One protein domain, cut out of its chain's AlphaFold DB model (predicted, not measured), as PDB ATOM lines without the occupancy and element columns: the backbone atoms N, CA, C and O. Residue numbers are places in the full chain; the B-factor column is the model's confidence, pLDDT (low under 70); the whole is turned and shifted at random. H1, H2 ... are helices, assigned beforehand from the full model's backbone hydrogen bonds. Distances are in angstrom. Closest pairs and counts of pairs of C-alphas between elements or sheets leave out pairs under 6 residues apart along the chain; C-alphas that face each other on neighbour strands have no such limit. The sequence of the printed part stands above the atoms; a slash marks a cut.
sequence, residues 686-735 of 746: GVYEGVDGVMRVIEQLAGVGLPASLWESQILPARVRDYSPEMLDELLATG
ATOM      1  N   GLY A 686      79.964 126.720  58.874       65.31
ATOM      2  CA  GLY A 686      79.816 126.223  60.251       65.31
ATOM      3  C   GLY A 686      80.848 125.197  60.754       65.31
ATOM      4  O   GLY A 686      81.274 124.292  60.040       65.31
ATOM      5  N   VAL A 687      81.253 125.358  62.021       80.56
ATOM      6  CA  VAL A 687      82.201 124.476  62.738       80.56
ATOM      7  C   VAL A 687      81.501 123.313  63.436       80.56
ATOM      8  O   VAL A 687      82.083 122.240  63.580       80.56
ATOM      9  N   TYR A 688      80.271 123.534  63.888       85.38
ATOM     10  CA  TYR A 688      79.500 122.569  64.662       85.38
ATOM     11  C   TYR A 688      78.576 121.738  63.765       85.38
ATOM     12  O   TYR A 688      78.342 122.096  62.610       85.38
ATOM     13  N   GLU A 689      78.037 120.641  64.296       87.56
ATOM     14  CA  GLU A 689      77.108 119.759  63.583       87.56
ATOM     15  C   GLU A 689      76.012 119.196  64.492       87.56
ATOM     16  O   GLU A 689      76.216 119.060  65.702       87.56
ATOM     17  N   GLY A 690      74.866 118.870  63.896       89.50
ATOM     18  CA  GLY A 690      73.723 118.255  64.558       89.50
ATOM     19  C   GLY A 690      73.091 119.091  65.679       89.50
ATOM     20  O   GLY A 690      73.394 120.270  65.885       89.50
ATOM     21  N   VAL A 691      72.204 118.440  66.437       89.81
ATOM     22  CA  VAL A 691      71.431 119.041  67.539       89.81
ATOM     23  C   VAL A 691      72.341 119.567  68.659       89.81
ATOM     24  O   VAL A 691      72.146 120.683  69.145       89.81
ATOM     25  N   ASP A 692      73.399 118.830  69.011       89.56
ATOM     26  CA  ASP A 692      74.392 119.264  70.006       89.56
ATOM     27  C   ASP A 692      75.141 120.531  69.557       89.56
ATOM     28  O   ASP A 692      75.435 121.420  70.364       89.56
ATOM     29  N   GLY A 693      75.409 120.656  68.254       88.81
ATOM     30  CA  GLY A 693      75.993 121.855  67.665       88.81
ATOM     31  C   GLY A 693      75.086 123.077  67.796       88.81
ATOM     32  O   GLY A 693      75.558 124.158  68.159       88.81
ATOM     33  N   VAL A 694      73.780 122.906  67.570       90.12
ATOM     34  CA  VAL A 694      72.775 123.962  67.781       90.12
ATOM     35  C   VAL A 694      72.745 124.393  69.246       90.12
ATOM     36  O   VAL A 694      72.816 125.592  69.529       90.12
ATOM     37  N   MET A 695      72.733 123.439  70.182       90.50
ATOM     38  CA  MET A 695      72.773 123.727  71.618       90.50
ATOM     39  C   MET A 695      74.016 124.546  71.993       90.50
ATOM     40  O   MET A 695      73.910 125.557  72.687       90.50
ATOM     41  N   ARG A 696      75.191 124.187  71.460       89.81
ATOM     42  CA  ARG A 696      76.445 124.903  71.729       89.81
ATOM     43  C   ARG A 696      76.426 126.354  71.246       89.81
ATOM     44  O   ARG A 696      76.931 127.243  71.933       89.81
ATOM     45  N   VAL A 697      75.843 126.603  70.072       90.50
ATOM     46  CA  VAL A 697      75.677 127.964  69.538       90.50
ATOM     47  C   VAL A 697      74.712 128.775  70.403       90.50
ATOM     48  O   VAL A 697      74.972 129.950  70.671       90.50
ATOM     49  N   ILE A 698      73.629 128.154  70.876       90.81
ATOM     50  CA  ILE A 698      72.644 128.795  71.755       90.81
ATOM     51  C   ILE A 698      73.256 129.132  73.116       90.81
ATOM     52  O   ILE A 698      73.065 130.248  73.585       90.81
ATOM     53  N   GLU A 699      74.036 128.234  73.723       91.00
ATOM     54  CA  GLU A 699      74.772 128.519  74.963       91.00
ATOM     55  C   GLU A 699      75.680 129.742  74.813       91.00
ATOM     56  O   GLU A 699      75.705 130.625  75.670       91.00
ATOM     57  N   GLN A 700      76.419 129.808  73.702       90.06
ATOM     58  CA  GLN A 700      77.355 130.895  73.440       90.06
ATOM     59  C   GLN A 700      76.654 132.244  73.224       90.06
ATOM     60  O   GLN A 700      77.199 133.285  73.594       90.06
ATOM     61  N   LEU A 701      75.474 132.236  72.601       90.19
ATOM     62  CA  LEU A 701      74.702 133.434  72.259       90.19
ATOM     63  C   LEU A 701      73.480 133.632  73.170       90.19
ATOM     64  O   LEU A 701      72.566 134.394  72.838       90.19
ATOM     65  N   ALA A 702      73.460 132.972  74.328       88.38
ATOM     66  CA  ALA A 702      72.372 133.070  75.286       88.38
ATOM     67  C   ALA A 702      72.184 134.527  75.740       88.38
ATOM     68  O   ALA A 702      73.132 135.215  76.117       88.38
ATOM     69  N   GLY A 703      70.940 135.009  75.692       85.75
ATOM     70  CA  GLY A 703      70.590 136.388  76.052       85.75
ATOM     71  C   GLY A 703      70.754 137.419  74.930       85.75
ATOM     72  O   GLY A 703      70.405 138.583  75.130       85.75
ATOM     73  N   VAL A 704      71.226 137.027  73.741       87.50
ATOM     74  CA  VAL A 704      71.301 137.926  72.580       87.50
ATOM     75  C   VAL A 704      69.916 138.063  71.932       87.50
ATOM     76  O   VAL A 704      69.363 137.111  71.388       87.50
ATOM     77  N   GLY A 705      69.348 139.271  71.962       85.75
ATOM     78  CA  GLY A 705      68.072 139.580  71.311       85.75
ATOM     79  C   GLY A 705      68.244 139.881  69.820       85.75
ATOM     80  O   GLY A 705      68.751 140.943  69.465       85.75
ATOM     81  N   LEU A 706      67.792 138.975  68.951       86.31
ATOM     82  CA  LEU A 706      67.769 139.152  67.493       86.31
ATOM     83  C   LEU A 706      66.377 138.829  66.932       86.31
ATOM     84  O   LEU A 706      65.644 138.043  67.543       86.31
ATOM     85  N   PRO A 707      66.007 139.379  65.758       87.94
ATOM     86  CA  PRO A 707      64.833 138.934  65.019       87.94
ATOM     87  C   PRO A 707      64.821 137.411  64.864       87.94
ATOM     88  O   PRO A 707      65.813 136.822  64.433       87.94
ATOM     89  N   ALA A 708      63.688 136.782  65.186       83.00
ATOM     90  CA  ALA A 708      63.552 135.324  65.155       83.00
ATOM     91  C   ALA A 708      63.946 134.727  63.792       83.00
ATOM     92  O   ALA A 708      64.630 133.713  63.733       83.00
ATOM     93  N   SER A 709      63.621 135.419  62.695       86.25
ATOM     94  CA  SER A 709      63.987 134.994  61.343       86.25
ATOM     95  C   SER A 709      65.498 134.945  61.092       86.25
ATOM     96  O   SER A 709      65.947 134.139  60.281       86.25
ATOM     97  N   LEU A 710      66.306 135.779  61.758       89.50
ATOM     98  CA  LEU A 710      67.762 135.798  61.565       89.50
ATOM     99  C   LEU A 710      68.452 134.606  62.221       89.50
ATOM    100  O   LEU A 710      69.478 134.153  61.714       89.50
ATOM    101  N   TRP A 711      67.891 134.081  63.308       88.88
ATOM    102  CA  TRP A 711      68.445 132.907  63.971       88.88
ATOM    103  C   TRP A 711      68.502 131.705  63.033       88.88
ATOM    104  O   TRP A 711      69.570 131.125  62.854       88.88
ATOM    105  N   GLU A 712      67.390 131.406  62.365       87.62
ATOM    106  CA  GLU A 712      67.291 130.257  61.463       87.62
ATOM    107  C   GLU A 712      67.856 130.519  60.064       87.62
ATOM    108  O   GLU A 712      68.259 129.576  59.393       87.62
ATOM    109  N   SER A 713      67.908 131.777  59.605       86.56
ATOM    110  CA  SER A 713      68.410 132.099  58.257       86.56
ATOM    111  C   SER A 713      69.903 132.426  58.196       86.56
ATOM    112  O   SER A 713      70.513 132.232  57.147       86.56
ATOM    113  N   GLN A 714      70.498 132.946  59.277       86.81
ATOM    114  CA  GLN A 714      71.873 133.463  59.255       86.81
ATOM    115  C   GLN A 714      72.725 133.013  60.442       86.81
ATOM    116  O   GLN A 714      73.899 132.714  60.251       86.81
ATOM    117  N   ILE A 715      72.193 132.969  61.667       90.25
ATOM    118  CA  ILE A 715      73.030 132.732  62.857       90.25
ATOM    119  C   ILE A 715      73.378 131.253  63.029       90.25
ATOM    120  O   ILE A 715      74.564 130.939  63.176       90.25
ATOM    121  N   LEU A 716      72.370 130.375  63.007       90.56
ATOM    122  CA  LEU A 716      72.535 128.929  63.169       90.56
ATOM    123  C   LEU A 716      73.167 128.288  61.921       90.56
ATOM    124  O   LEU A 716      74.191 127.626  62.091       90.56
ATOM    125  N   PRO A 717      72.714 128.566  60.678       88.50
ATOM    126  CA  PRO A 717      73.330 127.972  59.485       88.50
ATOM    127  C   PRO A 717      74.787 128.392  59.256       88.50
ATOM    128  O   PRO A 717      75.559 127.653  58.655       88.50
ATOM    129  N   ALA A 718      75.198 129.578  59.726       86.44
ATOM    130  CA  ALA A 718      76.592 130.017  59.605       86.44
ATOM    131  C   ALA A 718      77.545 129.304  60.579       86.44
ATOM    132  O   ALA A 718      78.761 129.423  60.426       86.44
ATOM    133  N   ARG A 719      77.016 128.613  61.597       89.75
ATOM    134  CA  ARG A 719      77.789 127.986  62.684       89.75
ATOM    135  C   ARG A 719      77.608 126.472  62.768       89.75
ATOM    136  O   ARG A 719      78.531 125.800  63.222       89.75
ATOM    137  N   VAL A 720      76.468 125.952  62.319       89.88
ATOM    138  CA  VAL A 720      76.122 124.525  62.299       89.88
ATOM    139  C   VAL A 720      75.946 124.079  60.849       89.88
ATOM    140  O   VAL A 720      75.063 124.574  60.150       89.88
ATOM    141  N   ARG A 721      76.804 123.166  60.389       86.19
ATOM    142  CA  ARG A 721      76.965 122.850  58.958       86.19
ATOM    143  C   ARG A 721      75.784 122.154  58.300       86.19
ATOM    144  O   ARG A 721      75.577 122.291  57.097       86.19
ATOM    145  N   ASP A 722      75.031 121.405  59.082       88.06
ATOM    146  CA  ASP A 722      73.905 120.567  58.684       88.06
ATOM    147  C   ASP A 722      72.593 121.040  59.324       88.06
ATOM    148  O   ASP A 722      71.652 120.263  59.441       88.06
ATOM    149  N   TYR A 723      72.525 122.315  59.730       90.00
ATOM    150  CA  TYR A 723      71.365 122.873  60.419       90.00
ATOM    151  C   TYR A 723      70.046 122.606  59.678       90.00
ATOM    152  O   TYR A 723      69.862 123.050  58.540       90.00
ATOM    153  N   SER A 724      69.095 121.974  60.367       90.69
ATOM    154  CA  SER A 724      67.684 121.939  59.985       90.69
ATOM    155  C   SER A 724      66.814 122.528  61.108       90.69
ATOM    156  O   SER A 724      67.152 122.366  62.283       90.69
ATOM    157  N   PRO A 725      65.688 123.203  60.792       90.56
ATOM    158  CA  PRO A 725      64.785 123.754  61.812       90.56
ATOM    159  C   PRO A 725      64.289 122.710  62.824       90.56
ATOM    160  O   PRO A 725      64.129 123.016  64.001       90.56
ATOM    161  N   GLU A 726      64.163 121.455  62.388       91.88
ATOM    162  CA  GLU A 726      63.779 120.310  63.221       91.88
ATOM    163  C   GLU A 726      64.723 120.113  64.419       91.88
ATOM    164  O   GLU A 726      64.274 119.725  65.495       91.88
ATOM    165  N   MET A 727      66.016 120.437  64.270       93.50
ATOM    166  CA  MET A 727      66.996 120.356  65.360       93.50
ATOM    167  C   MET A 727      66.715 121.380  66.465       93.50
ATOM    168  O   MET A 727      66.905 121.099  67.648       93.50
ATOM    169  N   LEU A 728      66.272 122.585  66.090       90.12
ATOM    170  CA  LEU A 728      65.873 123.613  67.049       90.12
ATOM    171  C   LEU A 728      64.532 123.251  67.694       90.12
ATOM    172  O   LEU A 728      64.387 123.379  68.910       90.12
ATOM    173  N   ASP A 729      63.583 122.753  66.899       91.00
ATOM    174  CA  ASP A 729      62.283 122.287  67.385       91.00
ATOM    175  C   ASP A 729      62.434 121.155  68.411       91.00
ATOM    176  O   ASP A 729      61.738 121.151  69.427       91.00
ATOM    177  N   GLU A 730      63.378 120.233  68.208       92.06
ATOM    178  CA  GLU A 730      63.696 119.162  69.158       92.06
ATOM    179  C   GLU A 730      64.193 119.715  70.508       92.06
ATOM    180  O   GLU A 730      63.712 119.316  71.576       92.06
ATOM    181  N   LEU A 731      65.106 120.693  70.486       90.69
ATOM    182  CA  LEU A 731      65.615 121.349  71.698       90.69
ATOM    183  C   LEU A 731      64.539 122.156  72.437       90.69
ATOM    184  O   LEU A 731      64.537 122.222  73.669       90.69
ATOM    185  N   LEU A 732      63.606 122.758  71.698       90.00
ATOM    186  CA  LEU A 732      62.458 123.465  72.264       90.00
ATOM    187  C   LEU A 732      61.435 122.490  72.863       90.00
ATOM    188  O   LEU A 732      60.935 122.722  73.963       90.00
ATOM    189  N   ALA A 733      61.143 121.385  72.173       90.56
ATOM    190  CA  ALA A 733      60.173 120.379  72.607       90.56
ATOM    191  C   ALA A 733      60.628 119.628  73.867       90.56
ATOM    192  O   ALA A 733      59.810 119.317  74.733       90.56
ATOM    193  N   THR A 734      61.932 119.370  73.993       90.25
ATOM    194  CA  THR A 734      62.539 118.780  75.198       90.25
ATOM    195  C   THR A 734      62.625 119.763  76.371       90.25
ATOM    196  O   THR A 734      62.872 119.346  77.503       90.25
ATOM    197  N   GLY A 735      62.409 121.060  76.126       85.44
ATOM    198  CA  GLY A 735      62.558 122.125  77.117       85.44
ATOM    199  C   GLY A 735      64.015 122.452  77.461       85.44
ATOM    200  O   GLY A 735      64.252 123.205  78.406       85.44
TER     201      GLY A 735
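This is residues 686 to 735 of the 746 residues of the protein "ATP-dependent helicase" of Escherichia coli (UniProt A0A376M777). Two short helices, H1 and H3, make a wide V with their first turns closest, and a third, H2, sits off from H1, near the start of H3. The printed part has 50 residues with three named helices, in the order H1, H2, H3, and no named strand; it is all helix. It is compact and rounded, with a radius of gyration of the C-alphas of 9.9 A and spans of 24 by 23 by 18 A.

H1, residues 690 to 700, touches H3, residues 725 to 733; their closest C-alphas, those of Val 691 and Met 727, are 5.1 A apart. They run the same way at a steep tilt of 68 degrees, only just short of about perpendicular. H2, residues 708 to 715, is close to H3 but not clearly touching; the closest C-alphas, those of Glu 712 and Pro 725, are 7.0 A apart. H2 and H3 run opposite ways at a steep tilt of 55 degrees. H1 and H2 are apart. In H1 and H3 every O i to N i+4 pair is within hydrogen-bond range; in H2, 3 of 4 are.

H1 is 15.9 A long from C-alpha 690 at (73.723, 118.255, 64.558); H2 is 10.1 A and H3 12.2 A, ending at C-alpha 733 (60.173, 120.379, 72.607).

The C-alphas farthest apart, those of Val 687 and Ala 733, are 24.5 A apart. The printed part has no cut, and both links are short. Mean pLDDT of the printed part is 88.3; residue 686 is under 70.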